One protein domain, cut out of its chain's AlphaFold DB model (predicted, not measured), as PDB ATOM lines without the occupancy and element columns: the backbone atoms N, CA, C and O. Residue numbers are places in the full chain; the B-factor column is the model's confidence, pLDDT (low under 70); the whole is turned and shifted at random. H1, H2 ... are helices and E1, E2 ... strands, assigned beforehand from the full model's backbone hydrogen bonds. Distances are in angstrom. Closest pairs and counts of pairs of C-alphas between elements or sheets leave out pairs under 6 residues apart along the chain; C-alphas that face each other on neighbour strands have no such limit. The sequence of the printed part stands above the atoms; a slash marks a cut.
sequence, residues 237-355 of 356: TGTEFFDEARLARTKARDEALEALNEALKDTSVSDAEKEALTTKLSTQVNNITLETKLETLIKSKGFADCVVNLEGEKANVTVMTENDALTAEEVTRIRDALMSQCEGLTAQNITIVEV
ATOM      1  N   THR A 237      24.170 -29.526  -2.970       62.50
ATOM      2  CA  THR A 237      22.698 -29.621  -2.950       62.50
ATOM      3  C   THR A 237      22.106 -29.716  -4.353       62.50
ATOM      4  O   THR A 237      21.089 -30.381  -4.546       62.50
ATOM      5  N   GLY A 238      22.741 -29.072  -5.337       68.31
ATOM      6  CA  GLY A 238      22.330 -29.149  -6.733       68.31
ATOM      7  C   GLY A 238      22.563 -30.535  -7.311       68.31
ATOM      8  O   GLY A 238      21.642 -31.131  -7.864       68.31
ATOM      9  N   THR A 239      23.762 -31.090  -7.129       76.62
ATOM     10  CA  THR A 239      24.136 -32.411  -7.656       76.62
ATOM     11  C   THR A 239      23.267 -33.521  -7.062       76.62
ATOM     12  O   THR A 239      22.711 -34.316  -7.822       76.62
ATOM     13  N   GLU A 240      23.020 -33.507  -5.746       81.38
ATOM     14  CA  GLU A 240      22.089 -34.445  -5.104       81.38
ATOM     15  C   GLU A 240      20.648 -34.283  -5.614       81.38
ATOM     16  O   GLU A 240      19.973 -35.285  -5.853       81.38
ATOM     17  N   PHE A 241      20.179 -33.050  -5.862       84.75
ATOM     18  CA  PHE A 241      18.856 -32.818  -6.452       84.75
ATOM     19  C   PHE A 241      18.752 -33.400  -7.865       84.75
ATOM     20  O   PHE A 241      17.732 -33.996  -8.209       84.75
ATOM     21  N   PHE A 242      19.784 -33.254  -8.702       86.19
ATOM     22  CA  PHE A 242      19.777 -33.814 -10.055       86.19
ATOM     23  C   PHE A 242      19.864 -35.338 -10.046       86.19
ATOM     24  O   PHE A 242      19.160 -35.985 -10.826       86.19
ATOM     25  N   ASP A 243      20.651 -35.923  -9.148       88.31
ATOM     26  CA  ASP A 243      20.720 -37.371  -8.970       88.31
ATOM     27  C   ASP A 243      19.390 -37.937  -8.462       88.31
ATOM     28  O   ASP A 243      18.868 -38.911  -9.020       88.31
ATOM     29  N   GLU A 244      18.778 -37.284  -7.472       88.12
ATOM     30  CA  GLU A 244      17.450 -37.641  -6.983       88.12
ATOM     31  C   GLU A 244      16.389 -37.450  -8.072       88.12
ATOM     32  O   GLU A 244      15.569 -38.343  -8.279       88.12
ATOM     33  N   ALA A 245      16.427 -36.361  -8.843       89.12
ATOM     34  CA  ALA A 245      15.500 -36.113  -9.945       89.12
ATOM     35  C   ALA A 245      15.642 -37.156 -11.066       89.12
ATOM     36  O   ALA A 245      14.640 -37.655 -11.589       89.12
ATOM     37  N   ARG A 246      16.873 -37.552 -11.420       90.25
ATOM     38  CA  ARG A 246      17.145 -38.636 -12.381       90.25
ATOM     39  C   ARG A 246      16.590 -39.964 -11.878       90.25
ATOM     40  O   ARG A 246      15.989 -40.716 -12.654       90.25
ATOM     41  N   LEU A 247      16.766 -40.241 -10.591       91.31
ATOM     42  CA  LEU A 247      16.280 -41.449  -9.941       91.31
ATOM     43  C   LEU A 247      14.748 -41.462  -9.842       91.31
ATOM     44  O   LEU A 247      14.132 -42.459 -10.215       91.31
ATOM     45  N   ALA A 248      14.123 -40.361  -9.427       89.62
ATOM     46  CA  ALA A 248      12.675 -40.189  -9.365       89.62
ATOM     47  C   ALA A 248      12.036 -40.330 -10.749       89.62
ATOM     48  O   ALA A 248      11.054 -41.053 -10.905       89.62
ATOM     49  N   ARG A 249      12.644 -39.737 -11.781       88.81
ATOM     50  CA  ARG A 249      12.211 -39.909 -13.171       88.81
ATOM     51  C   ARG A 249      12.315 -41.360 -13.626       88.81
ATOM     52  O   ARG A 249      11.408 -41.857 -14.283       88.81
ATOM     53  N   THR A 250      13.415 -42.040 -13.306       91.00
ATOM     54  CA  THR A 250      13.598 -43.453 -13.675       91.00
ATOM     55  C   THR A 250      12.530 -44.320 -13.013       91.00
ATOM     56  O   THR A 250      11.862 -45.077 -13.707       91.00
ATOM     57  N   LYS A 251      12.269 -44.109 -11.717       93.19
ATOM     58  CA  LYS A 251      11.177 -44.777 -10.997       93.19
ATOM     59  C   LYS A 251       9.809 -44.498 -11.620       93.19
ATOM     60  O   LYS A 251       9.099 -45.439 -11.938       93.19
ATOM     61  N   ALA A 252       9.468 -43.233 -11.869       90.50
ATOM     62  CA  ALA A 252       8.185 -42.862 -12.470       90.50
ATOM     63  C   ALA A 252       8.000 -43.465 -13.875       90.50
ATOM     64  O   ALA A 252       6.900 -43.874 -14.244       90.50
ATOM     65  N   ARG A 253       9.080 -43.559 -14.664       90.00
ATOM     66  CA  ARG A 253       9.066 -44.228 -15.973       90.00
ATOM     67  C   ARG A 253       8.820 -45.724 -15.834       90.00
ATOM     68  O   ARG A 253       7.979 -46.244 -16.561       90.00
ATOM     69  N   ASP A 254       9.532 -46.387 -14.929       92.38
ATOM     70  CA  ASP A 254       9.385 -47.823 -14.692       92.38
ATOM     71  C   ASP A 254       7.973 -48.144 -14.183       92.38
ATOM     72  O   ASP A 254       7.316 -49.016 -14.743       92.38
ATOM     73  N   GLU A 255       7.448 -47.371 -13.230       91.56
ATOM     74  CA  GLU A 255       6.074 -47.496 -12.724       91.56
ATOM     75  C   GLU A 255       5.032 -47.295 -13.834       91.56
ATOM     76  O   GLU A 255       4.091 -48.080 -13.963       91.56
ATOM     77  N   ALA A 256       5.204 -46.283 -14.686       88.62
ATOM     78  CA  ALA A 256       4.297 -46.043 -15.804       88.62
ATOM     79  C   ALA A 256       4.378 -47.151 -16.871       88.62
ATOM     80  O   ALA A 256       3.347 -47.574 -17.401       88.62
ATOM     81  N   LEU A 257       5.575 -47.669 -17.170       89.81
ATOM     82  CA  LEU A 257       5.741 -48.806 -18.078       89.81
ATOM     83  C   LEU A 257       5.154 -50.090 -17.484       89.81
ATOM     84  O   LEU A 257       4.536 -50.862 -18.216       89.81
ATOM     85  N   GLU A 258       5.315 -50.338 -16.186       92.00
ATOM     86  CA  GLU A 258       4.708 -51.480 -15.504       92.00
ATOM     87  C   GLU A 258       3.182 -51.385 -15.510       92.00
ATOM     88  O   GLU A 258       2.542 -52.342 -15.942       92.00
ATOM     89  N   ALA A 259       2.607 -50.228 -15.167       89.50
ATOM     90  CA  ALA A 259       1.163 -50.003 -15.192       89.50
ATOM     91  C   ALA A 259       0.568 -50.187 -16.600       89.50
ATOM     92  O   ALA A 259      -0.472 -50.827 -16.764       89.50
ATOM     93  N   LEU A 260       1.242 -49.688 -17.646       87.44
ATOM     94  CA  LEU A 260       0.820 -49.923 -19.031       87.44
ATOM     95  C   LEU A 260       0.950 -51.401 -19.430       87.44
ATOM     96  O   LEU A 260       0.081 -51.928 -20.123       87.44
ATOM     97  N   ASN A 261       2.009 -52.089 -18.998       89.12
ATOM     98  CA  ASN A 261       2.196 -53.513 -19.276       89.12
ATOM     99  C   ASN A 261       1.221 -54.407 -18.495       89.12
ATOM    100  O   ASN A 261       0.877 -55.481 -18.987       89.12
ATOM    101  N   GLU A 262       0.804 -54.013 -17.294       90.12
ATOM    102  CA  GLU A 262      -0.230 -54.688 -16.506       90.12
ATOM    103  C   GLU A 262      -1.595 -54.526 -17.176       90.12
ATOM    104  O   GLU A 262      -2.218 -55.531 -17.517       90.12
ATOM    105  N   ALA A 263      -1.964 -53.294 -17.543       85.38
ATOM    106  CA  ALA A 263      -3.196 -53.019 -18.280       85.38
ATOM    107  C   ALA A 263      -3.267 -53.765 -19.631       85.38
ATOM    108  O   ALA A 263      -4.344 -54.129 -20.091       85.38
ATOM    109  N   LEU A 264      -2.129 -54.038 -20.282       86.50
ATOM    110  CA  LEU A 264      -2.083 -54.862 -21.499       86.50
ATOM    111  C   LEU A 264      -2.242 -56.374 -21.238       86.50
ATOM    112  O   LEU A 264      -2.603 -57.112 -22.159       86.50
ATOM    113  N   LYS A 265      -1.939 -56.854 -20.026       85.62
ATOM    114  CA  LYS A 265      -2.077 -58.268 -19.622       85.62
ATOM    115  C   LYS A 265      -3.474 -58.587 -19.100       85.62
ATOM    116  O   LYS A 265      -3.869 -59.755 -19.148       85.62
ATOM    117  N   ASP A 266      -4.202 -57.581 -18.627       85.25
ATOM    118  CA  ASP A 266      -5.569 -57.738 -18.157       85.25
ATOM    119  C   ASP A 266      -6.484 -58.225 -19.287       85.25
ATOM    120  O   ASP A 266      -6.660 -57.610 -20.339       85.25
ATOM    121  N   THR A 267      -7.084 -59.391 -19.070       70.12
ATOM    122  CA  THR A 267      -7.935 -60.080 -20.047       70.12
ATOM    123  C   THR A 267      -9.326 -59.459 -20.193       70.12
ATOM    124  O   THR A 267     -10.080 -59.872 -21.074       70.12
ATOM    125  N   SER A 268      -9.664 -58.469 -19.362       76.50
ATOM    126  CA  SER A 268     -10.900 -57.678 -19.431       76.50
ATOM    127  C   SER A 268     -10.837 -56.533 -20.442       76.50
ATOM    128  O   SER A 268     -11.876 -55.964 -20.771       76.50
ATOM    129  N   VAL A 269      -9.643 -56.197 -20.933       74.94
ATOM    130  CA  VAL A 269      -9.429 -55.030 -21.786       74.94
ATOM    131  C   VAL A 269      -9.829 -55.357 -23.221       74.94
ATOM    132  O   VAL A 269      -9.369 -56.338 -23.822       74.94
ATOM    133  N   SER A 270     -10.724 -54.539 -23.766       80.88
ATOM    134  CA  SER A 270     -11.211 -54.679 -25.136       80.88
ATOM    135  C   SER A 270     -10.095 -54.389 -26.146       80.88
ATOM    136  O   SER A 270      -9.118 -53.702 -25.847       80.88
ATOM    137  N   ASP A 271     -10.204 -54.906 -27.372       79.56
ATOM    138  CA  ASP A 271      -9.130 -54.741 -28.363       79.56
ATOM    139  C   ASP A 271      -8.877 -53.263 -28.731       79.56
ATOM    140  O   ASP A 271      -7.735 -52.882 -28.976       79.56
ATOM    141  N   ALA A 272      -9.901 -52.405 -28.646       80.31
ATOM    142  CA  ALA A 272      -9.765 -50.958 -28.827       80.31
ATOM    143  C   ALA A 272      -8.927 -50.291 -27.718       80.31
ATOM    144  O   ALA A 272      -8.123 -49.395 -27.975       80.31
ATOM    145  N   GLU A 273      -9.072 -50.745 -26.474       82.50
ATOM    146  CA  GLU A 273      -8.289 -50.233 -25.348       82.50
ATOM    147  C   GLU A 273      -6.839 -50.729 -25.405       82.50
ATOM    148  O   GLU A 273      -5.929 -49.981 -25.053       82.50
ATOM    149  N   LYS A 274      -6.583 -51.933 -25.936       84.69
ATOM    150  CA  LYS A 274      -5.213 -52.422 -26.182       84.69
ATOM    151  C   LYS A 274      -4.479 -51.588 -27.225       84.69
ATOM    152  O   LYS A 274      -3.295 -51.299 -27.046       84.69
ATOM    153  N   GLU A 275      -5.157 -51.174 -28.292       86.06
ATOM    154  CA  GLU A 275      -4.581 -50.263 -29.288       86.06
ATOM    155  C   GLU A 275      -4.276 -48.888 -28.674       86.06
ATOM    156  O   GLU A 275      -3.185 -48.345 -28.876       86.06
ATOM    157  N   ALA A 276      -5.179 -48.359 -27.842       86.38
ATOM    158  CA  ALA A 276      -4.949 -47.114 -27.112       86.38
ATOM    159  C   ALA A 276      -3.771 -47.224 -26.125       86.38
ATOM    160  O   ALA A 276      -2.935 -46.323 -26.063       86.38
ATOM    161  N   LEU A 277      -3.656 -48.331 -25.389       86.69
ATOM    162  CA  LEU A 277      -2.536 -48.602 -24.481       86.69
ATOM    163  C   LEU A 277      -1.213 -48.777 -25.234       86.69
ATOM    164  O   LEU A 277      -0.192 -48.252 -24.801       86.69
ATOM    165  N   THR A 278      -1.227 -49.440 -26.391       87.50
ATOM    166  CA  THR A 278      -0.039 -49.590 -27.250       87.50
ATOM    167  C   THR A 278       0.407 -48.242 -27.816       87.50
ATOM    168  O   THR A 278       1.605 -47.955 -27.883       87.50
ATOM    169  N   THR A 279      -0.551 -47.382 -28.172       90.00
ATOM    170  CA  THR A 279      -0.278 -46.006 -28.600       90.00
ATOM    171  C   THR A 279       0.330 -45.200 -27.456       90.00
ATOM    172  O   THR A 279       1.371 -44.582 -27.646       90.00
ATOM    173  N   LYS A 280      -0.242 -45.272 -26.245       88.56
ATOM    174  CA  LYS A 280       0.316 -44.625 -25.044       88.56
ATOM    175  C   LYS A 280       1.730 -45.111 -24.727       88.56
ATOM    176  O   LYS A 280       2.595 -44.285 -24.464       88.56
ATOM    177  N   LEU A 281       1.980 -46.418 -24.818       89.56
ATOM    178  CA  LEU A 281       3.307 -47.005 -24.625       89.56
ATOM    179  C   LEU A 281       4.297 -46.468 -25.665       89.56
ATOM    180  O   LEU A 281       5.400 -46.062 -25.313       89.56
ATOM    181  N   SER A 282       3.889 -46.404 -26.932       89.31
ATOM    182  CA  SER A 282       4.723 -45.859 -28.010       89.31
ATOM    183  C   SER A 282       5.030 -44.376 -27.789       89.31
ATOM    184  O   SER A 282       6.188 -43.972 -27.880       89.31
ATOM    185  N   THR A 283       4.028 -43.569 -27.426       89.19
ATOM    186  CA  THR A 283       4.213 -42.154 -27.072       89.19
ATOM    187  C   THR A 283       5.155 -41.997 -25.882       89.19
ATOM    188  O   THR A 283       6.057 -41.170 -25.932       89.19
ATOM    189  N   GLN A 284       5.016 -42.819 -24.842       87.81
ATOM    190  CA  GLN A 284       5.885 -42.756 -23.670       87.81
ATOM    191  C   GLN A 284       7.342 -43.098 -24.013       87.81
ATOM    192  O   GLN A 284       8.253 -42.387 -23.595       87.81
ATOM    193  N   VAL A 285       7.584 -44.135 -24.820       89.56
ATOM    194  CA  VAL A 285       8.938 -44.491 -25.287       89.56
ATOM    195  C   VAL A 285       9.538 -43.384 -26.163       89.56
ATOM    196  O   VAL A 285      10.725 -43.058 -26.038       89.56
ATOM    197  N   ASN A 286       8.718 -42.764 -27.014       89.25
ATOM    198  CA  ASN A 286       9.136 -41.624 -27.822       89.25
ATOM    199  C   ASN A 286       9.525 -40.434 -26.934       89.25
ATOM    200  O   ASN A 286      10.608 -39.882 -27.125       89.25
ATOM    201  N   ASN A 287       8.723 -40.102 -25.917       88.19
ATOM    202  CA  ASN A 287       9.025 -39.030 -24.964       88.19
ATOM    203  C   ASN A 287      10.346 -39.283 -24.222       88.19
ATOM    204  O   ASN A 287      11.199 -38.402 -24.199       88.19
ATOM    205  N   ILE A 288      10.587 -40.503 -23.727       89.62
ATOM    206  CA  ILE A 288      11.850 -40.873 -23.053       89.62
ATOM    207  C   ILE A 288      13.065 -40.655 -23.971       89.62
ATOM    208  O   ILE A 288      14.116 -40.154 -23.551       89.62
ATOM    209  N   THR A 289      12.927 -41.027 -25.244       89.25
ATOM    210  CA  THR A 289      13.994 -40.868 -26.238       89.25
ATOM    211  C   THR A 289      14.241 -39.392 -26.557       89.25
ATOM    212  O   THR A 289      15.393 -38.976 -26.684       89.25
ATOM    213  N   LEU A 290      13.177 -38.594 -26.675       89.06
ATOM    214  CA  LEU A 290      13.264 -37.154 -26.911       89.06
ATOM    215  C   LEU A 290      13.880 -36.425 -25.716       89.06
ATOM    216  O   LEU A 290      14.800 -35.642 -25.918       89.06
ATOM    217  N   GLU A 291      13.477 -36.744 -24.486       88.44
ATOM    218  CA  GLU A 291      14.073 -36.204 -23.255       88.44
ATOM    219  C   GLU A 291      15.586 -36.423 -23.217       88.44
ATOM    220  O   GLU A 291      16.348 -35.493 -22.978       88.44
ATOM    221  N   THR A 292      16.040 -37.641 -23.522       90.38
ATOM    222  CA  THR A 292      17.474 -37.977 -23.511       90.38
ATOM    223  C   THR A 292      18.249 -37.209 -24.591       90.38
ATOM    224  O   THR A 292      19.364 -36.732 -24.359       90.38
ATOM    225  N   LYS A 293      17.653 -37.041 -25.779       90.81
ATOM    226  CA  LYS A 293      18.230 -36.217 -26.853       90.81
ATOM    227  C   LYS A 293      18.298 -34.745 -26.449       90.81
ATOM    228  O   LYS A 293      19.327 -34.115 -26.664       90.81
ATOM    229  N   LEU A 294      17.237 -34.216 -25.844       90.50
ATOM    230  CA  LEU A 294      17.166 -32.834 -25.375       90.50
ATOM    231  C   LEU A 294      18.180 -32.561 -24.266       90.50
ATOM    232  O   LEU A 294      18.872 -31.554 -24.336       90.50
ATOM    233  N   GLU A 295      18.347 -33.475 -23.309       89.81
ATOM    234  CA  GLU A 295      19.400 -33.361 -22.292       89.81
ATOM    235  C   GLU A 295      20.782 -33.266 -22.938       89.81
ATOM    236  O   GLU A 295      21.582 -32.407 -22.586       89.81
ATOM    237  N   THR A 296      21.053 -34.104 -23.939       90.94
ATOM    238  CA  THR A 296      22.340 -34.080 -24.649       90.94
ATOM    239  C   THR A 296      22.549 -32.762 -25.403       90.94
ATOM    240  O   THR A 296      23.644 -32.204 -25.369       90.94
ATOM    241  N   LEU A 297      21.501 -32.238 -26.050       89.56
ATOM    242  CA  LEU A 297      21.540 -30.959 -26.768       89.56
ATOM    243  C   LEU A 297      21.690 -29.756 -25.833       89.56
ATOM    244  O   LEU A 297      22.320 -28.771 -26.195       89.56
ATOM    245  N   ILE A 298      21.099 -29.804 -24.643       89.62
ATOM    246  CA  ILE A 298      21.225 -28.727 -23.660       89.62
ATOM    247  C   ILE A 298      22.637 -28.759 -23.069       89.62
ATOM    248  O   ILE A 298      23.320 -27.740 -23.090       89.62
ATOM    249  N   LYS A 299      23.154 -29.927 -22.674       88.94
ATOM    250  CA  LYS A 299      24.545 -30.051 -22.203       88.94
ATOM    251  C   LYS A 299      25.556 -29.562 -23.243       88.94
ATOM    252  O   LYS A 299      26.486 -28.838 -22.903       88.94
ATOM    253  N   SER A 300      25.344 -29.864 -24.527       88.88
ATOM    254  CA  SER A 300      26.237 -29.387 -25.594       88.88
ATOM    255  C   SER A 300      26.174 -27.875 -25.838       88.88
ATOM    256  O   SER A 300      27.127 -27.312 -26.374       88.88
ATOM    257  N   LYS A 301      25.098 -27.195 -25.420       86.06
ATOM    258  CA  LYS A 301      24.981 -25.726 -25.461       86.06
ATOM    259  C   LYS A 301      25.735 -25.021 -24.322       86.06
ATOM    260  O   LYS A 301      25.794 -23.790 -24.342       86.06
ATOM    261  N   GLY A 302      26.330 -25.768 -23.385       84.69
ATOM    262  CA  GLY A 302      27.201 -25.237 -22.330       84.69
ATOM    263  C   GLY A 302      26.600 -25.233 -20.923       84.69
ATOM    264  O   GLY A 302      27.079 -24.485 -20.080       84.69
ATOM    265  N   PHE A 303      25.561 -26.030 -20.662       85.12
ATOM    266  CA  PHE A 303      25.004 -26.194 -19.314       85.12
ATOM    267  C   PHE A 303      25.639 -27.401 -18.608       85.12
ATOM    268  O   PHE A 303      25.783 -28.458 -19.226       85.12
ATOM    269  N   ALA A 304      25.998 -27.247 -17.328       84.75
ATOM    270  CA  ALA A 304      26.736 -28.254 -16.559       84.75
ATOM    271  C   ALA A 304      25.931 -29.548 -16.365       84.75
ATOM    272  O   ALA A 304      26.390 -30.632 -16.735       84.75
ATOM    273  N   ASP A 305      24.700 -29.434 -15.860       87.25
ATOM    274  CA  ASP A 305      23.754 -30.541 -15.864       87.25
ATOM    275  C   ASP A 305      22.317 -30.092 -16.137       87.25
ATOM    276  O   ASP A 305      21.933 -28.947 -15.905       87.25
ATOM    277  N   CYS A 306      21.512 -31.003 -16.679       88.56
ATOM    278  CA  CYS A 306      20.099 -30.755 -16.923       88.56
ATOM    279  C   CYS A 306      19.273 -32.038 -16.840       88.56
ATOM    280  O   CYS A 306      19.730 -33.134 -17.198       88.56
ATOM    281  N   VAL A 307      18.021 -31.866 -16.428       89.44
ATOM    282  CA  VAL A 307      16.995 -32.905 -16.418       89.44
ATOM    283  C   VAL A 307      15.772 -32.377 -17.149       89.44
ATOM    284  O   VAL A 307      15.249 -31.310 -16.831       89.44
ATOM    285  N   VAL A 308      15.325 -33.136 -18.146       89.31
ATOM    286  CA  VAL A 308      14.126 -32.824 -18.930       89.31
ATOM    287  C   VAL A 308      13.059 -33.869 -18.622       89.31
ATOM    288  O   VAL A 308      13.339 -35.071 -18.640       89.31
ATOM    289  N   ASN A 309      11.840 -33.403 -18.360       88.75
ATOM    290  CA  ASN A 309      10.649 -34.231 -18.206       88.75
ATOM    291  C   ASN A 309       9.562 -33.747 -19.180       88.75
ATOM    292  O   ASN A 309       9.158 -32.579 -19.132       88.75
ATOM    293  N   LEU A 310       9.111 -34.629 -20.074       85.94
ATOM    294  CA  LEU A 310       8.076 -34.356 -21.067       85.94
ATOM    295  C   LEU A 310       6.782 -35.074 -20.680       85.94
ATOM    296  O   LEU A 310       6.605 -36.278 -20.879       85.94
ATOM    297  N   GLU A 311       5.819 -34.297 -20.202       80.62
ATOM    298  CA  GLU A 311       4.481 -34.774 -19.875       80.62
ATOM    299  C   GLU A 311       3.519 -34.391 -20.999       80.62
ATOM    300  O   GLU A 311       2.841 -33.360 -20.967       80.62
ATOM    301  N   GLY A 312       3.483 -35.231 -22.035       78.06
ATOM    302  CA  GLY A 312       2.632 -35.021 -23.205       78.06
ATOM    303  C   GLY A 312       3.009 -33.747 -23.961       78.06
ATOM    304  O   GLY A 312       3.996 -33.731 -24.687       78.06
ATOM    305  N   GLU A 313       2.214 -32.689 -23.793       77.81
ATOM    306  CA  GLU A 313       2.399 -31.388 -24.457       77.81
ATOM    307  C   GLU A 313       3.107 -30.342 -23.580       77.81
ATOM    308  O   GLU A 313       3.278 -29.199 -24.012       77.81
ATOM    309  N   LYS A 314       3.490 -30.700 -22.346       84.19
ATOM    310  CA  LYS A 314       4.212 -29.828 -21.410       84.19
ATOM    311  C   LYS A 314       5.637 -30.317 -21.203       84.19
ATOM    312  O   LYS A 314       5.869 -31.512 -21.035       84.19
ATOM    313  N   ALA A 315       6.576 -29.378 -21.178       85.88
ATOM    314  CA  ALA A 315       7.986 -29.659 -20.966       85.88
ATOM    315  C   ALA A 315       8.482 -28.923 -19.724       85.88
ATOM    316  O   ALA A 315       8.442 -27.693 -19.666       85.88
ATOM    317  N   ASN A 316       8.971 -29.686 -18.753       88.75
ATOM    318  CA  ASN A 316       9.651 -29.155 -17.583       88.75
ATOM    319  C   ASN A 316      11.145 -29.419 -17.746       88.75
ATOM    320  O   ASN A 316      11.568 -30.565 -17.903       88.75
ATOM    321  N   VAL A 317      11.933 -28.351 -17.734       88.06
ATOM    322  CA  VAL A 317      13.387 -28.429 -17.816       88.06
ATOM    323  C   VAL A 317      13.971 -27.845 -16.552       88.06
ATOM    324  O   VAL A 317      13.749 -26.676 -16.249       88.06
ATOM    325  N   THR A 318      14.752 -28.650 -15.850       88.56
ATOM    326  CA  THR A 318      15.567 -28.182 -14.739       88.56
ATOM    327  C   THR A 318      17.013 -28.114 -15.194       88.56
ATOM    328  O   THR A 318      17.545 -29.110 -15.692       88.56
ATOM    329  N   VAL A 319      17.643 -26.951 -15.050       87.69
ATOM    330  CA  VAL A 319      19.034 -26.723 -15.458       87.69
ATOM    331  C   VAL A 319      19.865 -26.330 -14.248       87.69
ATOM    332  O   VAL A 319      19.434 -25.509 -13.439       87.69
ATOM    333  N   MET A 320      21.048 -26.929 -14.145       84.81
ATOM    334  CA  MET A 320      22.073 -26.539 -13.192       84.81
ATOM    335  C   MET A 320      22.818 -25.336 -13.752       84.81
ATOM    336  O   MET A 320      23.396 -25.411 -14.842       84.81
ATOM    337  N   THR A 321      22.800 -24.234 -13.016       79.12
ATOM    338  CA  THR A 321      23.552 -23.033 -13.374       79.12
ATOM    339  C   THR A 321      24.640 -22.779 -12.352       79.12
ATOM    340  O   THR A 321      24.364 -22.654 -11.166       79.12
ATOM    341  N   GLU A 322      25.877 -22.644 -12.826       70.62
ATOM    342  CA  GLU A 322      27.006 -22.234 -11.981       70.62
ATOM    343  C   GLU A 322      26.911 -20.750 -11.584       70.62
ATOM    344  O   GLU A 322      27.476 -20.329 -10.577       70.62
ATOM    345  N   ASN A 323      26.171 -19.956 -12.365       63.06
ATOM    346  CA  ASN A 323      25.905 -18.551 -12.086       63.06
ATOM    347  C   ASN A 323      24.562 -18.383 -11.360       63.06
ATOM    348  O   ASN A 323      23.606 -19.106 -11.628       63.06
ATOM    349  N   ASP A 324      24.492 -17.384 -10.476       62.72
ATOM    350  CA  ASP A 324      23.375 -17.107  -9.553       62.72
ATOM    351  C   ASP A 324      21.994 -16.900 -10.218       62.72
ATOM    352  O   ASP A 324      20.988 -16.899  -9.507       62.72
ATOM    353  N   ALA A 325      21.939 -16.703 -11.542       72.31
ATOM    354  CA  ALA A 325      20.705 -16.527 -12.305       72.31
ATOM    355  C   ALA A 325      20.856 -16.968 -13.770       72.31
ATOM    356  O   ALA A 325      21.842 -16.614 -14.428       72.31
ATOM    357  N   LEU A 326      19.831 -17.639 -14.311       75.50
ATOM    358  CA  LEU A 326      19.703 -17.840 -15.756       75.50
ATOM    359  C   LEU A 326      19.532 -16.498 -16.481       75.50
ATOM    360  O   LEU A 326      18.579 -15.745 -16.257       75.50
ATOM    361  N   THR A 327      20.417 -16.223 -17.432       83.56
ATOM    362  CA  THR A 327      20.278 -15.070 -18.321       83.56
ATOM    363  C   THR A 327      19.149 -15.299 -19.331       83.56
ATOM    364  O   THR A 327      18.853 -16.422 -19.748       83.56
ATOM    365  N   ALA A 328      18.516 -14.217 -19.795       83.69
ATOM    366  CA  ALA A 328      17.458 -14.308 -20.806       83.69
ATOM    367  C   ALA A 328      17.941 -14.977 -22.112       83.69
ATOM    368  O   ALA A 328      17.164 -15.636 -22.810       83.69
ATOM    369  N   GLU A 329      19.231 -14.852 -22.425       85.31
ATOM    370  CA  GLU A 329      19.869 -15.498 -23.571       85.31
ATOM    371  C   GLU A 329      19.965 -17.019 -23.397       85.31
ATOM    372  O   GLU A 329      19.693 -17.767 -24.333       85.31
ATOM    373  N   GLU A 330      20.298 -17.505 -22.201       86.31
ATOM    374  CA  GLU A 330      20.323 -18.939 -21.872       86.31
ATOM    375  C   GLU A 330      18.930 -19.557 -21.928       86.31
ATOM    376  O   GLU A 330      18.738 -20.587 -22.575       86.31
ATOM    377  N   VAL A 331      17.935 -18.879 -21.351       86.44
ATOM    378  CA  VAL A 331      16.527 -19.295 -21.431       86.44
ATOM    379  C   VAL A 331      16.077 -19.403 -22.889       86.44
ATOM    380  O   VAL A 331      15.397 -20.357 -23.269       86.44
ATOM    381  N   THR A 332      16.481 -18.450 -23.733       88.25
ATOM    382  CA  THR A 332      16.150 -18.462 -25.165       88.25
ATOM    383  C   THR A 332      16.854 -19.609 -25.891       88.25
ATOM    384  O   THR A 332      16.217 -20.310 -26.675       88.25
ATOM    385  N   ARG A 333      18.129 -19.877 -25.578       88.00
ATOM    386  CA  ARG A 333      18.890 -21.014 -26.125       88.00
ATOM    387  C   ARG A 333      18.282 -22.370 -25.753       88.00
ATOM    388  O   ARG A 333      18.264 -23.274 -26.596       88.00
ATOM    389  N   ILE A 334      17.782 -22.518 -24.525       88.38
ATOM    390  CA  ILE A 334      17.079 -23.726 -24.063       88.38
ATOM    391  C   ILE A 334      15.747 -23.871 -24.802       88.38
ATOM    392  O   ILE A 334      15.475 -24.927 -25.368       88.38
ATOM    393  N   ARG A 335      14.938 -22.806 -24.862       87.31
ATOM    394  CA  ARG A 335      13.652 -22.816 -25.581       87.31
ATOM    395  C   ARG A 335      13.815 -23.170 -27.055       87.31
ATOM    396  O   ARG A 335      13.072 -24.004 -27.558       87.31
ATOM    397  N   ASP A 336      14.818 -22.602 -27.713       87.81
ATOM    398  CA  ASP A 336      15.147 -22.907 -29.103       87.81
ATOM    399  C   ASP A 336      15.543 -24.385 -29.293       87.81
ATOM    400  O   ASP A 336      15.063 -25.047 -30.210       87.81
ATOM    401  N   ALA A 337      16.323 -24.960 -28.362       87.06
ATOM    402  CA  ALA A 337      16.654 -26.392 -28.390       87.06
ATOM    403  C   ALA A 337      15.395 -27.273 -28.320       87.06
ATOM    404  O   ALA A 337      15.260 -28.234 -29.076       87.06
ATOM    405  N   LEU A 338      14.465 -26.929 -27.426       85.88
ATOM    406  CA  LEU A 338      13.223 -27.674 -27.227       85.88
ATOM    407  C   LEU A 338      12.308 -27.582 -28.450       85.88
ATOM    408  O   LEU A 338      11.784 -28.597 -28.904       85.88
ATOM    409  N   MET A 339      12.156 -26.380 -29.010       84.88
ATOM    410  CA  MET A 339      11.343 -26.156 -30.206       84.88
ATOM    411  C   MET A 339      11.936 -26.833 -31.445       84.88
ATOM    412  O   MET A 339      11.179 -27.291 -32.294       84.88
ATOM    413  N   SER A 340      13.266 -26.948 -31.535       83.94
ATOM    414  CA  SER A 340      13.924 -27.615 -32.666       83.94
ATOM    415  C   SER A 340      13.650 -29.120 -32.732       83.94
ATOM    416  O   SER A 340      13.584 -29.677 -33.823       83.94
ATOM    417  N   GLN A 341      13.459 -29.773 -31.580       79.62
ATOM    418  CA  GLN A 341      13.397 -31.235 -31.495       79.62
ATOM    419  C   GLN A 341      11.998 -31.793 -31.231       79.62
ATOM    420  O   GLN A 341      11.766 -32.988 -31.429       79.62
ATOM    421  N   CYS A 342      11.065 -30.945 -30.800       71.69
ATOM    422  CA  CYS A 342       9.677 -31.305 -30.562       71.69
ATOM    423  C   CYS A 342       8.756 -30.418 -31.404       71.69
ATOM    424  O   CYS A 342       8.329 -29.343 -30.972       71.69
ATOM    425  N   GLU A 343       8.409 -30.902 -32.595       62.53
ATOM    426  CA  GLU A 343       7.402 -30.294 -33.467       62.53
ATOM    427  C   GLU A 343       6.014 -30.407 -32.807       62.53
ATOM    428  O   GLU A 343       5.308 -31.401 -32.957       62.53
ATOM    429  N   GLY A 344       5.644 -29.412 -31.998       63.69
ATOM    430  CA  GLY A 344       4.358 -29.377 -31.288       63.69
ATOM    431  C   GLY A 344       4.404 -28.745 -29.898       63.69
ATOM    432  O   GLY A 344       3.360 -28.363 -29.371       63.69
ATOM    433  N   LEU A 345       5.593 -28.563 -29.312       69.75
ATOM    434  CA  LEU A 345       5.726 -27.797 -28.074       69.75
ATOM    435  C   LEU A 345       5.623 -26.303 -28.381       69.75
ATOM    436  O   LEU A 345       6.469 -25.719 -29.057       69.75
ATOM    437  N   THR A 346       4.577 -25.666 -27.861       72.25
ATOM    438  CA  THR A 346       4.482 -24.206 -27.887       72.25
ATOM    439  C   THR A 346       5.346 -23.618 -26.774       72.25
ATOM    440  O   THR A 346       5.451 -24.188 -25.688       72.25
ATOM    441  N   ALA A 347       5.929 -22.438 -27.006       70.75
ATOM    442  CA  ALA A 347       6.786 -21.762 -26.025       70.75
ATOM    443  C   ALA A 347       6.100 -21.494 -24.667       70.75
ATOM    444  O   ALA A 347       6.776 -21.266 -23.669       70.75
ATOM    445  N   GLN A 348       4.765 -21.532 -24.630       78.12
ATOM    446  CA  GLN A 348       3.938 -21.334 -23.436       78.12
ATOM    447  C   GLN A 348       3.883 -22.575 -22.534       78.12
ATOM    448  O   GLN A 348       3.630 -22.449 -21.341       78.12
ATOM    449  N   ASN A 349       4.146 -23.763 -23.085       83.69
ATOM    450  CA  ASN A 349       4.119 -25.029 -22.352       83.69
ATOM    451  C   ASN A 349       5.496 -25.436 -21.799       83.69
ATOM    452  O   ASN A 349       5.649 -26.552 -21.296       83.69
ATOM    453  N   ILE A 350       6.498 -24.562 -21.928       86.56
ATOM    454  CA  ILE A 350       7.868 -24.796 -21.470       86.56
ATOM    455  C   ILE A 350       8.071 -24.081 -20.135       86.56
ATOM    456  O   ILE A 350       8.089 -22.848 -20.081       86.56
ATOM    457  N   THR A 351       8.297 -24.857 -19.079       86.69
ATOM    458  CA  THR A 351       8.706 -24.351 -17.765       86.69
ATOM    459  C   THR A 351      10.189 -24.632 -17.574       86.69
ATOM    460  O   THR A 351      10.630 -25.767 -17.749       86.69
ATOM    461  N   ILE A 352      10.958 -23.603 -17.222       87.88
ATOM    462  CA  ILE A 352      12.387 -23.727 -16.918       87.88
ATOM    463  C   ILE A 352      12.572 -23.411 -15.439       87.88
ATOM    464  O   ILE A 352      12.118 -22.365 -14.977       87.88
ATOM    465  N   VAL A 353      13.200 -24.332 -14.716       86.06
ATOM    466  CA  VAL A 353      13.527 -24.216 -13.295       86.06
ATOM    467  C   VAL A 353      15.045 -24.211 -13.156       86.06
ATOM    468  O   VAL A 353      15.731 -25.041 -13.753       86.06
ATOM    469  N   GLU A 354      15.566 -23.271 -12.378       84.56
ATOM    470  CA  GLU A 354      16.989 -23.192 -12.053       84.56
ATOM    471  C   GLU A 354      17.258 -23.840 -10.696       84.56
ATOM    472  O   GLU A 354      16.467 -23.698  -9.760       84.56
ATOM    473  N   VAL A 355      18.357 -24.584 -10.605       80.50
ATOM    474  CA  VAL A 355      18.834 -25.203  -9.362       80.50
ATOM    475  C   VAL A 355      20.333 -24.932  -9.245       80.50
ATOM    476  O   VAL A 355      21.046 -24.996 -10.249       80.50
TER     477      VAL A 355
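AT A GLANCE: This is residues 237 to 355 of the 356 residues of an uncharacterized protein of Subdoligranulum variabile (UniProt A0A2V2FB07). A small three-stranded sheet, E1 E2 E3, sits in the open end of a long helical hairpin, H1 and H2, whose other end runs on past the sheet and makes the longest axis. The shorter H3 packs over the face opposite H1 and on the late part of H2. The 119 printed residues run H1 H2 E1 E2 H3 E3; the sheet is mixed, the class mixed helices and strands. The whole is only just loose, close to compact, with a radius of gyration of the C-alphas of 16.5 A, and elongated, spanning 54 by 31 by 21 A.

IN THESE COORDINATES: Find the sheet in E1, residues 305 to 311, E2, 314 to 320, and E3, 350 to 355, which ends at C-alpha 355 (18.834, -25.203, -9.362). H1, 237 to 265, begins at C-alpha 237 (22.698, -29.621, -2.950) and runs 41.4 A. H2, 271 to 300, runs 43.6 A, and H3, 328 to 341, 20.4 A.

HOW THE PARTS SIT: Look first at E1 and E2, an antiparallel hairpin, with N 309 and O 316 at 2.9 A. E2 and E3 are parallel, with N 353 and O 317 at 2.9 A; E2, H3, E3 form a strand-helix-strand unit, parallel neighbour strands with a helix between, its crossover right-handed. H1 is on the sheet at a height of 10.5 A, over E1 and E2; H3, on the opposite face, is at 10.1 A, over E2 and E3. H2 stands at the sheet's level; its closest C-alphas to E1 are Glu 291 and Val 308, 5.5 A. H1 and H2 touch with residues 257 to 264 and 274 to 281 alone, closest C-alphas Leu 264 and Lys 274, 6.1 A, at a shallow tilt of 19 degrees, opposite ways. H2 touches H3 with residues 290 to 298 alone, closest C-alphas Ile 298 and Ile 334, 6.5 A, at a steep tilt of 41 degrees. H1 and H3 are apart. In H1, H2 and H3 every O i to N i+4 pair is within hydrogen-bond range.

THE WHOLE: The farthest C-alphas, Ser 268 and Asn 323, are 54.2 A apart. The printed part has no cut and no long link. Model pLDDT is under 70 at residues 237 to 238, 323 to 324 and 343 to 345.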